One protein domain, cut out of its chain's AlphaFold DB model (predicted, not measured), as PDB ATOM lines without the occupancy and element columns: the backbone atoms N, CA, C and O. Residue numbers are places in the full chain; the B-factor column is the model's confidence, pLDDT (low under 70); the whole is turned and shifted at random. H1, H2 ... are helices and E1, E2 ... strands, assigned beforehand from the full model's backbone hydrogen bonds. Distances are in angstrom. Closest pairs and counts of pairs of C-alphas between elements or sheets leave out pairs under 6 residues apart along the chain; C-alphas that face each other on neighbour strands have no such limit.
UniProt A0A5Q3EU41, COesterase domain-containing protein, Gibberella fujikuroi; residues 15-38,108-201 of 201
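AT A GLANCE: This is residues 15 to 38 and 108 to 201 of the 201 residues of the protein "COesterase domain-containing protein" of Gibberella fujikuroi (UniProt A0A5Q3EU41). A short two-stranded ribbon, E1 beside E2, runs through the middle, and the long helix H5 runs lengthwise over one face of it with a gap between. The small helices H1 and H2 sit together at the end where the strands begin, H3 lies beyond the end where they finish, and H4 packs on H5; the tail of residues 185 to 201 folds back along H5 and then turns toward E2. The printed part has 118 residues, with five named helices and two named strands in the order H1 E1 H2 E2 H3 H4 H5, and the sheet, order E1 E2, is parallel. The class is mixed, helices and strands, though only 51 of the 118 residues are in named elements. The whole is compact, with a radius of gyration of the C-alphas of 15.6 A and spans of 44 by 33 by 22 A.

HOW THE PARTS SIT: Look first at E1, residues 29 to 34, and E2, residues 119 to 124, parallel neighbours at 16 degrees between their directions. The facing C-alphas 32 and 122 are 4.5 A apart, and within hydrogen-bond range you find N 120 and O 29 at 2.9 A and N 124 and O 33 at 2.8 A. Move to H2, residues 108 to 114, whose closest C-alphas to E2 are those of Ser 112 and Thr 119, 5.5 A. H1, residues 15 to 20, and H2 only just touch, with 3 pairs of C-alphas within 8 A, the closest those of Asp 20 and Ser 110, 5.7 A; they run the same way at a steep tilt of 43 degrees. H5, residues 168 to 184, is apart from E2, and from E1 only just, their closest C-alphas being 8.3 A apart. H4, residues 144 to 147, touches H5, closest at the C-alphas of Ala 146 and Val 171, 4.1 A. H3, residues 129 to 133, touches no helix and follows E2 by a tight link. Every O i to N i+4 pair is within hydrogen-bond range in H1, H2 and H3, and 12 of 13 are in H5; H4 is too short for such a pair.

IN THESE COORDINATES: Find C-alpha 29 at (101.269, 154.264, 163.716); from there E1 runs 17.0 A to residue 34. E2 spans 16.3 A from C-alpha 119 to 124. H5 begins at C-alpha 168, (77.614, 151.017, 155.041), and ends 24.8 A away at C-alpha 184, (101.743, 155.917, 152.268). The short helices are H1, 15 to 20, 8.5 A; H2, 108 to 114, 9.9 A; H3, 129 to 133, 6.1 A; and H4, 144 to 147, 4.9 A.

THE WHOLE: The two C-alphas farthest apart, those of Gln 21 and Gly 164, are 47.2 A from each other. Residues 39 to 107 are cut out, and C-alphas 38 and 108 are 20.0 A apart across the cut, which lies between E1 and H2. Of the links printed whole, the one from H4 to H5, 20 residues, is long. The mean pLDDT of the printed part is 96.1, and no printed residue is under 70.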
ATOM      1  N   LEU A  15     105.625 146.944 178.808       95.00
ATOM      2  CA  LEU A  15     105.248 147.753 177.642       95.00
ATOM      3  C   LEU A  15     105.217 149.250 177.970       95.00
ATOM      4  O   LEU A  15     105.837 150.032 177.259       95.00
ATOM      5  N   TRP A  16     104.568 149.630 179.072       94.75
ATOM      6  CA  TRP A  16     104.489 151.018 179.539       94.75
ATOM      7  C   TRP A  16     105.875 151.665 179.655       94.75
ATOM      8  O   TRP A  16     106.153 152.648 178.972       94.75
ATOM      9  N   ASN A  17     106.791 151.022 180.386       96.62
ATOM     10  CA  ASN A  17     108.181 151.467 180.508       96.62
ATOM     11  C   ASN A  17     108.886 151.581 179.150       96.62
ATOM     12  O   ASN A  17     109.620 152.539 178.907       96.62
ATOM     13  N   SER A  18     108.680 150.599 178.268       96.81
ATOM     14  CA  SER A  18     109.326 150.550 176.955       96.81
ATOM     15  C   SER A  18     108.884 151.708 176.062       96.81
ATOM     16  O   SER A  18     109.728 152.374 175.461       96.81
ATOM     17  N   PHE A  19     107.580 151.988 176.000       96.06
ATOM     18  CA  PHE A  19     107.034 153.084 175.200       96.06
ATOM     19  C   PHE A  19     107.387 154.459 175.778       96.06
ATOM     20  O   PHE A  19     107.794 155.341 175.019       96.06
ATOM     21  N   ASP A  20     107.341 154.627 177.103       94.75
ATOM     22  CA  ASP A  20     107.745 155.875 177.759       94.75
ATOM     23  C   ASP A  20     109.214 156.221 177.492       94.75
ATOM     24  O   ASP A  20     109.549 157.376 177.225       94.75
ATOM     25  N   GLN A  21     110.091 155.216 177.495       96.38
ATOM     26  CA  GLN A  21     111.527 155.386 177.265       96.38
ATOM     27  C   GLN A  21     111.924 155.395 175.778       96.38
ATOM     28  O   GLN A  21     113.116 155.425 175.474       96.38
ATOM     29  N   GLY A  22     110.970 155.324 174.843       96.12
ATOM     30  CA  GLY A  22     111.276 155.323 173.408       96.12
ATOM     31  C   GLY A  22     111.917 154.025 172.904       96.12
ATOM     32  O   GLY A  22     112.510 154.002 171.827       96.12
ATOM     33  N   LYS A  23     111.824 152.932 173.671       96.50
ATOM     34  CA  LYS A  23     112.402 151.615 173.355       96.50
ATOM     35  C   LYS A  23     111.473 150.802 172.453       96.50
ATOM     36  O   LYS A  23     111.056 149.698 172.793       96.50
ATOM     37  N   PHE A  24     111.147 151.352 171.294       95.44
ATOM     38  CA  PHE A  24     110.341 150.694 170.270       95.44
ATOM     39  C   PHE A  24     110.824 151.105 168.876       95.44
ATOM     40  O   PHE A  24     111.598 152.049 168.712       95.44
ATOM     41  N   VAL A  25     110.376 150.387 167.849       96.06
ATOM     42  CA  VAL A  25     110.719 150.727 166.466       96.06
ATOM     43  C   VAL A  25     109.932 151.965 166.036       96.06
ATOM     44  O   VAL A  25     108.704 151.953 166.019       96.06
ATOM     45  N   MET A  26     110.639 153.030 165.663       96.38
ATOM     46  CA  MET A  26     110.046 154.309 165.264       96.38
ATOM     47  C   MET A  26     109.448 154.238 163.850       96.38
ATOM     48  O   MET A  26     110.107 154.562 162.860       96.38
ATOM     49  N   VAL A  27     108.189 153.811 163.750       97.12
ATOM     50  CA  VAL A  27     107.415 153.760 162.499       97.12
ATOM     51  C   VAL A  27     106.050 154.415 162.667       97.12
ATOM     52  O   VAL A  27     105.477 154.308 163.753       97.12
ATOM     53  N   PRO A  28     105.510 155.096 161.630       98.06
ATOM     54  CA  PRO A  28     104.182 155.702 161.703       98.06
ATOM     55  C   PRO A  28     103.149 154.700 162.204       98.06
ATOM     56  O   PRO A  28     103.221 153.524 161.842       98.06
ATOM     57  N   SER A  29     102.198 155.154 163.019       97.56
ATOM     58  CA  SER A  29     101.269 154.264 163.716       97.56
ATOM     59  C   SER A  29      99.823 154.754 163.668       97.56
ATOM     60  O   SER A  29      99.536 155.954 163.690       97.56
ATOM     61  N   ILE A  30      98.911 153.785 163.608       97.75
ATOM     62  CA  ILE A  30      97.491 153.945 163.909       97.75
ATOM     63  C   ILE A  30      97.201 153.026 165.091       97.75
ATOM     64  O   ILE A  30      97.485 151.832 165.013       97.75
ATOM     65  N   ILE A  31      96.652 153.573 166.171       96.94
ATOM     66  CA  ILE A  31      96.230 152.810 167.354       96.94
ATOM     67  C   ILE A  31      94.849 153.304 167.757       96.94
ATOM     68  O   ILE A  31      94.595 154.500 167.698       96.94
ATOM     69  N   GLY A  32      93.956 152.427 168.178       96.31
ATOM     70  CA  GLY A  32      92.652 152.847 168.660       96.31
ATOM     71  C   GLY A  32      91.950 151.753 169.432       96.31
ATOM     72  O   GLY A  32      92.534 150.702 169.696       96.31
ATOM     73  N   ALA A  33      90.714 152.056 169.796       97.19
ATOM     74  CA  ALA A  33      89.851 151.186 170.571       97.19
ATOM     75  C   ALA A  33      88.376 151.461 170.240       97.19
ATOM     76  O   ALA A  33      88.015 152.513 169.695       97.19
ATOM     77  N   THR A  34      87.528 150.494 170.552       97.31
ATOM     78  CA  THR A  34      86.069 150.561 170.483       97.31
ATOM     79  C   THR A  34      85.481 151.141 171.765       97.31
ATOM     80  O   THR A  34      86.123 151.177 172.807       97.31
ATOM     81  N   THR A  35      84.242 151.626 171.713       97.69
ATOM     82  CA  THR A  35      83.586 152.243 172.882       97.69
ATOM     83  C   THR A  35      83.393 151.309 174.067       97.69
ATOM     84  O   THR A  35      83.291 151.787 175.190       97.69
ATOM     85  N   ASN A  36      83.240 150.008 173.835       97.62
ATOM     86  CA  ASN A  36      82.866 149.052 174.868       97.62
ATOM     87  C   ASN A  36      83.695 147.761 174.792       97.62
ATOM     88  O   ASN A  36      83.147 146.650 174.741       97.62
ATOM     89  N   GLU A  37      85.020 147.914 174.776       97.56
ATOM     90  CA  GLU A  37      86.002 146.827 174.684       97.56
ATOM     91  C   GLU A  37      85.747 145.703 175.705       97.56
ATOM     92  O   GLU A  37      85.888 144.522 175.396       97.56
ATOM     93  N   GLY A  38      85.310 146.022 176.926       96.44
ATOM     94  CA  GLY A  38      85.234 145.051 178.023       96.44
ATOM     95  C   GLY A  38      83.984 144.180 178.032       96.44
ATOM     96  O   GLY A  38      83.931 143.199 178.780       96.44
ATOM     97  N   PRO A 108      99.658 155.627 171.839       96.25
ATOM     98  CA  PRO A 108      99.789 156.666 170.827       96.25
ATOM     99  C   PRO A 108     100.324 157.987 171.398       96.25
ATOM    100  O   PRO A 108     101.095 158.638 170.698       96.25
ATOM    101  N   GLU A 109     100.039 158.341 172.660       95.69
ATOM    102  CA  GLU A 109     100.637 159.516 173.331       95.69
ATOM    103  C   GLU A 109     102.153 159.392 173.468       95.69
ATOM    104  O   GLU A 109     102.924 160.302 173.164       95.69
ATOM    105  N   SER A 110     102.614 158.226 173.901       95.81
ATOM    106  CA  SER A 110     104.039 157.944 174.017       95.81
ATOM    107  C   SER A 110     104.708 157.951 172.649       95.81
ATOM    108  O   SER A 110     105.737 158.600 172.467       95.81
ATOM    109  N   ILE A 111     104.099 157.315 171.647       96.94
ATOM    110  CA  ILE A 111     104.650 157.295 170.292       96.94
ATOM    111  C   ILE A 111     104.667 158.703 169.689       96.94
ATOM    112  O   ILE A 111     105.654 159.049 169.048       96.94
ATOM    113  N   SER A 112     103.639 159.535 169.896       96.88
ATOM    114  CA  SER A 112     103.595 160.896 169.338       96.88
ATOM    115  C   SER A 112     104.662 161.820 169.937       96.88
ATOM    116  O   SER A 112     105.202 162.658 169.212       96.88
ATOM    117  N   ARG A 113     105.055 161.617 171.206       96.19
ATOM    118  CA  ARG A 113     106.205 162.307 171.825       96.19
ATOM    119  C   ARG A 113     107.524 161.997 171.111       96.19
ATOM    120  O   ARG A 113     108.300 162.911 170.838       96.19
ATOM    121  N   TRP A 114     107.771 160.729 170.782       96.94
ATOM    122  CA  TRP A 114     109.000 160.290 170.101       96.94
ATOM    123  C   TRP A 114     108.950 160.464 168.578       96.94
ATOM    124  O   TRP A 114     109.986 160.605 167.930       96.94
ATOM    125  N   MET A 115     107.750 160.484 168.000       96.19
ATOM    126  CA  MET A 115     107.512 160.662 166.574       96.19
ATOM    127  C   MET A 115     106.378 161.659 166.288       96.19
ATOM    128  O   MET A 115     105.265 161.278 165.893       96.19
ATOM    129  N   PRO A 116     106.659 162.964 166.407       95.50
ATOM    130  CA  PRO A 116     105.658 163.991 166.179       95.50
ATOM    131  C   PRO A 116     105.055 163.905 164.777       95.50
ATOM    132  O   PRO A 116     105.765 163.756 163.778       95.50
ATOM    133  N   LYS A 117     103.730 164.071 164.689       95.31
ATOM    134  CA  LYS A 117     102.970 164.107 163.425       95.31
ATOM    135  C   LYS A 117     103.000 162.800 162.614       95.31
ATOM    136  O   LYS A 117     102.780 162.828 161.400       95.31
ATOM    137  N   LYS A 118     103.304 161.667 163.255       97.38
ATOM    138  CA  LYS A 118     103.354 160.331 162.629       97.38
ATOM    139  C   LYS A 118     102.451 159.299 163.307       97.38
ATOM    140  O   LYS A 118     102.463 158.141 162.895       97.38
ATOM    141  N   THR A 119     101.668 159.726 164.289       97.81
ATOM    142  CA  THR A 119     100.740 158.886 165.045       97.81
ATOM    143  C   THR A 119      99.320 159.388 164.848       97.81
ATOM    144  O   THR A 119      99.078 160.596 164.827       97.81
ATOM    145  N   TRP A 120      98.386 158.457 164.719       98.31
ATOM    146  CA  TRP A 120      96.960 158.723 164.626       98.31
ATOM    147  C   TRP A 120      96.211 157.816 165.597       98.31
ATOM    148  O   TRP A 120      96.486 156.618 165.668       98.31
ATOM    149  N   ASN A 121      95.259 158.388 166.333       97.94
ATOM    150  CA  ASN A 121      94.410 157.646 167.256       97.94
ATOM    151  C   ASN A 121      92.952 157.658 166.811       97.94
ATOM    152  O   ASN A 121      92.486 158.675 166.292       97.94
ATOM    153  N   TYR A 122      92.249 156.541 166.991       97.38
ATOM    154  CA  TYR A 122      90.812 156.473 166.751       97.38
ATOM    155  C   TYR A 122      90.061 155.957 167.972       97.38
ATOM    156  O   TYR A 122      90.528 155.081 168.696       97.38
ATOM    157  N   TRP A 123      88.842 156.465 168.113       97.44
ATOM    158  CA  TRP A 123      87.808 155.887 168.948       97.44
ATOM    159  C   TRP A 123      86.673 155.428 168.037       97.44
ATOM    160  O   TRP A 123      86.025 156.233 167.362       97.44
ATOM    161  N   TYR A 124      86.477 154.117 167.958       97.75
ATOM    162  CA  TYR A 124      85.457 153.522 167.120       97.75
ATOM    163  C   TYR A 124      84.123 153.440 167.865       97.75
ATOM    164  O   TYR A 124      83.960 152.644 168.788       97.75
ATOM    165  N   ASN A 125      83.163 154.254 167.425       97.94
ATOM    166  CA  ASN A 125      81.822 154.343 168.006       97.94
ATOM    167  C   ASN A 125      80.716 154.230 166.939       97.94
ATOM    168  O   ASN A 125      79.761 155.003 166.928       97.94
ATOM    169  N   VAL A 126      80.871 153.316 165.977       97.81
ATOM    170  CA  VAL A 126      79.825 153.065 164.971       97.81
ATOM    171  C   VAL A 126      78.781 152.128 165.572       97.81
ATOM    172  O   VAL A 126      78.990 150.921 165.683       97.81
ATOM    173  N   GLU A 127      77.654 152.699 165.977       97.62
ATOM    174  CA  GLU A 127      76.578 151.973 166.647       97.62
ATOM    175  C   GLU A 127      75.709 151.175 165.665       97.62
ATOM    176  O   GLU A 127      75.314 151.655 164.602       97.62
ATOM    177  N   ASP A 128      75.342 149.953 166.051       97.00
ATOM    178  CA  ASP A 128      74.269 149.190 165.417       97.00
ATOM    179  C   ASP A 128      73.056 149.138 166.348       97.00
ATOM    180  O   ASP A 128      73.174 148.767 167.516       97.00
ATOM    181  N   THR A 129      71.869 149.464 165.835       96.06
ATOM    182  CA  THR A 129      70.650 149.553 166.654       96.06
ATOM    183  C   THR A 129      70.300 148.239 167.357       96.06
ATOM    184  O   THR A 129      69.825 148.264 168.493       96.06
ATOM    185  N   GLY A 130      70.568 147.091 166.728       95.44
ATOM    186  CA  GLY A 130      70.352 145.775 167.320       95.44
ATOM    187  C   GLY A 130      71.327 145.485 168.460       95.44
ATOM    188  O   GLY A 130      70.914 144.967 169.499       95.44
ATOM    189  N   PHE A 131      72.598 145.858 168.306       95.19
ATOM    190  CA  PHE A 131      73.603 145.717 169.364       95.19
ATOM    191  C   PHE A 131      73.347 146.658 170.545       95.19
ATOM    192  O   PHE A 131      73.456 146.232 171.700       95.19
ATOM    193  N   MET A 132      72.928 147.898 170.280       96.19
ATOM    194  CA  MET A 132      72.555 148.847 171.333       96.19
ATOM    195  C   MET A 132      71.345 148.347 172.131       96.19
ATOM    196  O   MET A 132      71.374 148.362 173.361       96.19
ATOM    197  N   ALA A 133      70.320 147.812 171.458       95.94
ATOM    198  CA  ALA A 133      69.133 147.257 172.113       95.94
ATOM    199  C   ALA A 133      69.439 146.050 173.023       95.94
ATOM    200  O   ALA A 133      68.713 145.795 173.981       95.94
ATOM    201  N   GLN A 134      70.522 145.319 172.749       92.50
ATOM    202  CA  GLN A 134      70.983 144.189 173.565       92.50
ATOM    203  C   GLN A 134      71.901 144.611 174.724       92.50
ATOM    204  O   GLN A 134      72.338 143.762 175.499       92.50
ATOM    205  N   GLY A 135      72.242 145.900 174.834       91.19
ATOM    206  CA  GLY A 135      73.221 146.387 175.805       91.19
ATOM    207  C   GLY A 135      74.658 145.934 175.518       91.19
ATOM    208  O   GLY A 135      75.507 146.009 176.405       91.19
ATOM    209  N   ARG A 136      74.937 145.455 174.297       92.31
ATOM    210  CA  ARG A 136      76.282 145.056 173.855       92.31
ATOM    211  C   ARG A 136      77.172 146.270 173.603       92.31
ATOM    212  O   ARG A 136      78.363 146.197 173.881       92.31
ATOM    213  N   GLY A 137      76.588 147.366 173.118       95.75
ATOM    214  CA  GLY A 137      77.348 148.548 172.717       95.75
ATOM    215  C   GLY A 137      78.162 148.314 171.442       95.75
ATOM    216  O   GLY A 137      77.840 147.417 170.653       95.75
ATOM    217  N   VAL A 138      79.221 149.110 171.274       97.06
ATOM    218  CA  VAL A 138      80.244 148.927 170.230       97.06
ATOM    219  C   VAL A 138      81.397 148.150 170.853       97.06
ATOM    220  O   VAL A 138      82.229 148.724 171.551       97.06
ATOM    221  N   ALA A 139      81.366 146.832 170.702       95.44
ATOM    222  CA  ALA A 139      82.207 145.920 171.463       95.44
ATOM    223  C   ALA A 139      83.565 145.679 170.796       95.44
ATOM    224  O   ALA A 139      83.784 146.048 169.642       95.44
ATOM    225  N   HIS A 140      84.441 144.988 171.527       96.38
ATOM    226  CA  HIS A 140      85.788 144.634 171.093       96.38
ATOM    227  C   HIS A 140      85.860 144.118 169.654       96.38
ATOM    228  O   HIS A 140      85.193 143.140 169.301       96.38
ATOM    229  N   CYS A 141      86.736 144.741 168.864       94.69
ATOM    230  CA  CYS A 141      86.998 144.435 167.458       94.69
ATOM    231  C   CYS A 141      85.814 144.635 166.485       94.69
ATOM    232  O   CYS A 141      85.892 144.163 165.348       94.69
ATOM    233  N   ASP A 142      84.731 145.330 166.858       95.56
ATOM    234  CA  ASP A 142      83.621 145.617 165.932       95.56
ATOM    235  C   ASP A 142      84.057 146.393 164.682       95.56
ATOM    236  O   ASP A 142      83.470 146.242 163.604       95.56
ATOM    237  N   GLU A 143      85.111 147.200 164.791       96.38
ATOM    238  CA  GLU A 143      85.677 147.938 163.669       96.38
ATOM    239  C   GLU A 143      86.265 147.028 162.596       96.38
ATOM    240  O   GLU A 143      86.386 147.456 161.448       96.38
ATOM    241  N   ALA A 144      86.581 145.765 162.908       96.75
ATOM    242  CA  ALA A 144      87.093 144.807 161.933       96.75
ATOM    243  C   ALA A 144      86.137 144.647 160.738       96.75
ATOM    244  O   ALA A 144      86.585 144.502 159.597       96.75
ATOM    245  N   HIS A 145      84.825 144.747 160.973       96.12
ATOM    246  CA  HIS A 145      83.807 144.704 159.922       96.12
ATOM    247  C   HIS A 145      83.853 145.924 158.997       96.12
ATOM    248  O   HIS A 145      83.513 145.813 157.820       96.12
ATOM    249  N   ALA A 146      84.310 147.075 159.488       97.19
ATOM    250  CA  ALA A 146      84.534 148.256 158.668       97.19
ATOM    251  C   ALA A 146      85.923 148.256 158.012       97.19
ATOM    252  O   ALA A 146      86.035 148.635 156.852       97.19
ATOM    253  N   ILE A 147      86.970 147.789 158.701       97.56
ATOM    254  CA  ILE A 147      88.348 147.750 158.182       97.56
ATOM    255  C   ILE A 147      88.478 146.750 157.029       97.56
ATOM    256  O   ILE A 147      88.958 147.093 155.950       97.56
ATOM    257  N   TRP A 148      88.026 145.513 157.218       96.75
ATOM    258  CA  TRP A 148      88.172 144.453 156.212       96.75
ATOM    259  C   TRP A 148      86.980 144.376 155.252       96.75
ATOM    260  O   TRP A 148      87.053 143.750 154.191       96.75
ATOM    261  N   GLY A 149      85.890 145.058 155.599       96.00
ATOM    262  CA  GLY A 149      84.591 144.946 154.952       96.00
ATOM    263  C   GLY A 149      83.728 143.867 155.619       96.00
ATOM    264  O   GLY A 149      84.252 142.870 156.127       96.00
ATOM    265  N   PRO A 150      82.391 144.017 155.609       94.62
ATOM    266  CA  PRO A 150      81.487 143.234 156.458       94.62
ATOM    267  C   PRO A 150      81.429 141.736 156.119       94.62
ATOM    268  O   PRO A 150      80.966 140.945 156.933       94.62
ATOM    269  N   GLY A 151      81.920 141.328 154.944       93.31
ATOM    270  CA  GLY A 151      82.083 139.917 154.568       93.31
ATOM    271  C   GLY A 151      83.443 139.304 154.925       93.31
ATOM    272  O   GLY A 151      83.587 138.091 154.832       93.31
ATOM    273  N   ASN A 152      84.429 140.118 155.321       94.69
ATOM    274  CA  ASN A 152      85.814 139.682 155.553       94.69
ATOM    275  C   ASN A 152      86.327 139.988 156.971       94.69
ATOM    276  O   ASN A 152      87.380 139.490 157.351       94.69
ATOM    277  N   GLY A 153      85.605 140.783 157.766       87.12
ATOM    278  CA  GLY A 153      85.973 141.129 159.147       87.12
ATOM    279  C   GLY A 153      85.655 140.053 160.191       87.12
ATOM    280  O   GLY A 153      85.454 140.391 161.350       87.12
ATOM    281  N   GLY A 154      85.543 138.784 159.790       85.94
ATOM    282  CA  GLY A 154      85.091 137.686 160.647       85.94
ATOM    283  C   GLY A 154      83.570 137.491 160.668       85.94
ATOM    284  O   GLY A 154      82.817 138.136 159.937       85.94
ATOM    285  N   SER A 155      83.107 136.550 161.493       85.62
ATOM    286  CA  SER A 155      81.678 136.271 161.674       85.62
ATOM    287  C   SER A 155      81.005 137.329 162.547       85.62
ATOM    288  O   SER A 155      81.615 137.816 163.490       85.62
ATOM    289  N   GLY A 156      79.717 137.595 162.311       87.38
ATOM    290  CA  GLY A 156      78.904 138.420 163.215       87.38
ATOM    291  C   GLY A 156      78.723 139.879 162.801       87.38
ATOM    292  O   GLY A 156      78.105 140.628 163.552       87.38
ATOM    293  N   ALA A 157      79.172 140.271 161.603       93.19
ATOM    294  CA  ALA A 157      78.914 141.606 161.070       93.19
ATOM    295  C   ALA A 157      77.408 141.913 161.054       93.19
ATOM    296  O   ALA A 157      76.612 141.168 160.470       93.19
ATOM    297  N   ALA A 158      77.010 143.028 161.667       94.12
ATOM    298  CA  ALA A 158      75.623 143.461 161.624       94.12
ATOM    299  C   ALA A 158      75.210 143.831 160.192       94.12
ATOM    300  O   ALA A 158      75.995 144.368 159.406       94.12
ATOM    301  N   ARG A 159      73.935 143.595 159.854       95.31
ATOM    302  CA  ARG A 159      73.389 143.918 158.522       95.31
ATOM    303  C   ARG A 159      73.537 145.399 158.163       95.31
ATOM    304  O   ARG A 159      73.609 145.721 156.983       95.31
ATOM    305  N   SER A 160      73.613 146.279 159.161       96.81
ATOM    306  CA  SER A 160      73.815 147.718 158.978       96.81
ATOM    307  C   SER A 160      75.106 148.072 158.234       96.81
ATOM    308  O   SER A 160      75.132 149.115 157.590       96.81
ATOM    309  N   TYR A 161      76.144 147.229 158.273       97.06
ATOM    310  CA  TYR A 161      77.419 147.469 157.586       97.06
ATOM    311  C   TYR A 161      77.409 147.086 156.099       97.06
ATOM    312  O   TYR A 161      78.284 147.510 155.347       97.06
ATOM    313  N   PHE A 162      76.445 146.274 155.654       96.81
ATOM    314  CA  PHE A 162      76.351 145.825 154.261       96.81
ATOM    315  C   PHE A 162      75.740 146.909 153.356       96.81
ATOM    316  O   PHE A 162      75.056 147.801 153.860       96.81
ATOM    317  N   PRO A 163      75.942 146.845 152.022       95.94
ATOM    318  CA  PRO A 163      75.391 147.830 151.092       95.94
ATOM    319  C   PRO A 163      73.895 148.105 151.316       95.94
ATOM    320  O   PRO A 163      73.088 147.182 151.382       95.94
ATOM    321  N   GLY A 164      73.540 149.388 151.436       95.38
ATOM    322  CA  GLY A 164      72.178 149.846 151.746       95.38
ATOM    323  C   GLY A 164      71.847 149.936 153.241       95.38
ATOM    324  O   GLY A 164      70.801 150.476 153.595       95.38
ATOM    325  N   GLY A 165      72.722 149.449 154.122       96.69
ATOM    326  CA  GLY A 165      72.606 149.617 155.567       96.69
ATOM    327  C   GLY A 165      73.074 150.991 156.057       96.69
ATOM    328  O   GLY A 165      73.859 151.677 155.402       96.69
ATOM    329  N   ILE A 166      72.610 151.381 157.247       96.88
ATOM    330  CA  ILE A 166      72.926 152.677 157.876       96.88
ATOM    331  C   ILE A 166      74.430 152.885 158.140       96.88
ATOM    332  O   ILE A 166      74.918 154.005 158.025       96.88
ATOM    333  N   ASN A 167      75.180 151.815 158.405       97.62
ATOM    334  CA  ASN A 167      76.619 151.854 158.680       97.62
ATOM    335  C   ASN A 167      77.482 151.553 157.443       97.62
ATOM    336  O   ASN A 167      78.708 151.549 157.536       97.62
ATOM    337  N   ALA A 168      76.881 151.343 156.266       97.19
ATOM    338  CA  ALA A 168      77.614 151.017 155.041       97.19
ATOM    339  C   ALA A 168      78.631 152.101 154.650       97.19
ATOM    340  O   ALA A 168      79.715 151.799 154.154       97.19
ATOM    341  N   TYR A 169      78.315 153.376 154.904       96.81
ATOM    342  CA  TYR A 169      79.234 154.473 154.603       96.81
ATOM    343  C   TYR A 169      80.466 154.477 155.521       96.81
ATOM    344  O   TYR A 169      81.561 154.794 155.060       96.81
ATOM    345  N   ALA A 170      80.323 154.058 156.785       96.81
ATOM    346  CA  ALA A 170      81.446 153.962 157.717       96.81
ATOM    347  C   ALA A 170      82.520 152.984 157.213       96.81
ATOM    348  O   ALA A 170      83.709 153.280 157.327       96.81
ATOM    349  N   VAL A 171      82.110 151.879 156.570       97.31
ATOM    350  CA  VAL A 171      83.023 150.929 155.908       97.31
ATOM    351  C   VAL A 171      83.902 151.656 154.887       97.31
ATOM    352  O   VAL A 171      85.124 151.572 154.955       97.31
ATOM    353  N   ASN A 172      83.305 152.445 153.989       96.81
ATOM    354  CA  ASN A 172      84.051 153.156 152.944       96.81
ATOM    355  C   ASN A 172      85.038 154.181 153.520       96.81
ATOM    356  O   ASN A 172      86.169 154.293 153.042       96.81
ATOM    357  N   VAL A 173      84.621 154.928 154.547       97.56
ATOM    358  CA  VAL A 173      85.477 155.920 155.215       97.56
ATOM    359  C   VAL A 173      86.683 155.233 155.857       97.56
ATOM    360  O   VAL A 173      87.826 155.628 155.617       97.56
ATOM    361  N   ILE A 174      86.437 154.177 156.631       97.75
ATOM    362  CA  ILE A 174      87.468 153.472 157.395       97.75
ATOM    363  C   ILE A 174      88.436 152.750 156.460       97.75
ATOM    364  O   ILE A 174      89.648 152.914 156.607       97.75
ATOM    365  N   GLN A 175      87.937 152.042 155.444       97.62
ATOM    366  CA  GLN A 175      88.796 151.425 154.430       97.62
ATOM    367  C   GLN A 175      89.658 152.458 153.711       97.62
ATOM    368  O   GLN A 175      90.851 152.224 153.525       97.62
ATOM    369  N   GLY A 176      89.101 153.620 153.357       97.88
ATOM    370  CA  GLY A 176      89.862 154.709 152.745       97.88
ATOM    371  C   GLY A 176      91.056 155.145 153.600       97.88
ATOM    372  O   GLY A 176      92.177 155.240 153.093       97.88
ATOM    373  N   CYS A 177      90.842 155.351 154.902       98.12
ATOM    374  CA  CYS A 177      91.906 155.716 155.841       98.12
ATOM    375  C   CYS A 177      92.973 154.616 155.974       98.12
ATOM    376  O   CYS A 177      94.167 154.898 155.842       98.12
ATOM    377  N   TRP A 178      92.565 153.361 156.182       98.25
ATOM    378  CA  TRP A 178      93.495 152.237 156.350       98.25
ATOM    379  C   TRP A 178      94.290 151.936 155.078       98.25
ATOM    380  O   TRP A 178      95.513 151.808 155.134       98.25
ATOM    381  N   ILE A 179      93.641 151.913 153.909       98.12
ATOM    382  CA  ILE A 179      94.313 151.744 152.612       98.12
ATOM    383  C   ILE A 179      95.302 152.888 152.377       98.12
ATOM    384  O   ILE A 179      96.427 152.657 151.926       98.12
ATOM    385  N   SER A 180      94.913 154.128 152.694       98.50
ATOM    386  CA  SER A 180      95.812 155.274 152.579       98.50
ATOM    387  C   SER A 180      97.053 155.107 153.451       98.50
ATOM    388  O   SER A 180      98.174 155.315 152.975       98.50
ATOM    389  N   PHE A 181      96.867 154.698 154.706       98.50
ATOM    390  CA  PHE A 181      97.959 154.491 155.643       98.50
ATOM    391  C   PHE A 181      98.894 153.363 155.202       98.50
ATOM    392  O   PHE A 181     100.098 153.581 155.128       98.50
ATOM    393  N   ILE A 182      98.360 152.213 154.792       98.31
ATOM    394  CA  ILE A 182      99.156 151.082 154.287       98.31
ATOM    395  C   ILE A 182     100.012 151.501 153.082       98.31
ATOM    396  O   ILE A 182     101.180 151.137 152.979       98.31
ATOM    397  N   ARG A 183      99.455 152.302 152.168       98.31
ATOM    398  CA  ARG A 183     100.141 152.709 150.930       98.31
ATOM    399  C   ARG A 183     101.125 153.861 151.102       98.31
ATOM    400  O   ARG A 183     101.906 154.121 150.188       98.31
ATOM    401  N   SER A 184     101.027 154.635 152.182       98.06
ATOM    402  CA  SER A 184     101.743 155.917 152.268       98.06
ATOM    403  C   SER A 184     102.187 156.356 153.656       98.06
ATOM    404  O   SER A 184     102.731 157.452 153.792       98.06
ATOM    405  N   CYS A 185     101.938 155.540 154.677       97.94
ATOM    406  CA  CYS A 185     102.152 155.865 156.084       97.94
ATOM    407  C   CYS A 185     101.442 157.164 156.523       97.94
ATOM    408  O   CYS A 185     101.925 157.886 157.395       97.94
ATOM    409  N   ASN A 186     100.322 157.493 155.872       97.88
ATOM    410  CA  ASN A 186      99.476 158.644 156.172       97.88
ATOM    411  C   ASN A 186      98.016 158.287 155.837       97.88
ATOM    412  O   ASN A 186      97.732 157.987 154.672       97.88
ATOM    413  N   PRO A 187      97.072 158.331 156.794       98.06
ATOM    414  CA  PRO A 187      95.687 157.949 156.537       98.06
ATOM    415  C   PRO A 187      94.933 158.953 155.654       98.06
ATOM    416  O   PRO A 187      93.852 158.644 155.176       98.06
ATOM    417  N   ASN A 188      95.494 160.139 155.394       98.00
ATOM    418  CA  ASN A 188      94.817 161.214 154.672       98.00
ATOM    419  C   ASN A 188      95.159 161.308 153.179       98.00
ATOM    420  O   ASN A 188      94.455 161.992 152.443       98.00
ATOM    421  N   LYS A 189      96.244 160.677 152.711       97.62
ATOM    422  CA  LYS A 189      96.750 160.863 151.336       97.62
ATOM    423  C   LYS A 189      95.790 160.344 150.260       97.62
ATOM    424  O   LYS A 189      95.659 160.954 149.205       97.62
ATOM    425  N   TYR A 190      95.159 159.206 150.526       97.56
ATOM    426  CA  TYR A 190      94.248 158.494 149.630       97.56
ATOM    427  C   TYR A 190      92.907 158.191 150.312       97.56
ATOM    428  O   TYR A 190      92.231 157.239 149.924       97.56
ATOM    429  N   ARG A 191      92.543 158.955 151.354       95.75
ATOM    430  CA  ARG A 191      91.241 158.808 152.016       95.75
ATOM    431  C   ARG A 191      90.105 159.064 151.029       95.75
ATOM    432  O   ARG A 191      90.292 159.723 150.006       95.75
ATOM    433  N   LEU A 192      88.915 158.590 151.377       96.19
ATOM    434  CA  LEU A 192      87.708 158.865 150.605       96.19
ATOM    435  C   LEU A 192      87.505 160.394 150.462       96.19
ATOM    436  O   LEU A 192      87.635 161.095 151.475       96.19
ATOM    437  N   PRO A 193      87.210 160.924 149.257       94.38
ATOM    438  CA  PRO A 193      86.938 162.348 149.061       94.38
ATOM    439  C   PRO A 193      85.848 162.869 150.002       94.38
ATOM    440  O   PRO A 193      84.996 162.106 150.451       94.38
ATOM    441  N   ASP A 194      85.917 164.156 150.340       91.31
ATOM    442  CA  ASP A 194      84.934 164.866 151.177       91.31
ATOM    443  C   ASP A 194      84.737 164.329 152.608       91.31
ATOM    444  O   ASP A 194      83.902 164.825 153.359       91.31
ATOM    445  N   THR A 195      85.556 163.367 153.045       94.88
ATOM    446  CA  THR A 195      85.637 162.973 154.461       94.88
ATOM    447  C   THR A 195      86.480 163.951 155.285       94.88
ATOM    448  O   THR A 195      87.236 164.767 154.747       94.88
ATOM    449  N   THR A 196      86.369 163.887 156.609       94.38
ATOM    450  CA  THR A 196      87.185 164.704 157.513       94.38
ATOM    451  C   THR A 196      88.652 164.273 157.464       94.38
ATOM    452  O   THR A 196      88.970 163.091 157.338       94.38
ATOM    453  N   MET A 197      89.564 165.239 157.584       95.75
ATOM    454  CA  MET A 197      90.983 164.952 157.785       95.75
ATOM    455  C   MET A 197      91.203 164.356 159.175       95.75
ATOM    456  O   MET A 197      90.806 164.946 160.177       95.75
ATOM    457  N   TRP A 198      91.898 163.227 159.243       97.06
ATOM    458  CA  TRP A 198      92.334 162.651 160.505       97.06
ATOM    459  C   TRP A 198      93.540 163.428 161.031       97.06
ATOM    460  O   TRP A 198      94.650 163.336 160.487       97.06
ATOM    461  N   GLY A 199      93.294 164.225 162.073       96.06
ATOM    462  CA  GLY A 199      94.329 164.940 162.811       96.06
ATOM    463  C   GLY A 199      95.359 163.983 163.404       96.06
ATOM    464  O   GLY A 199      95.030 162.861 163.783       96.06
ATOM    465  N   VAL A 200      96.612 164.427 163.448       94.69
ATOM    466  CA  VAL A 200      97.660 163.701 164.172       94.69
ATOM    467  C   VAL A 200      97.352 163.731 165.667       94.69
ATOM    468  O   VAL A 200      96.795 164.720 166.146       94.69
ATOM    469  N   TYR A 201      97.691 162.643 166.352       90.44
ATOM    470  CA  TYR A 201      97.561 162.516 167.799       90.44
ATOM    471  C   TYR A 201      98.648 163.303 168.533       90.44
ATOM    472  O   TYR A 201      99.815 163.259 168.066       90.44
TER     473      TYR A 201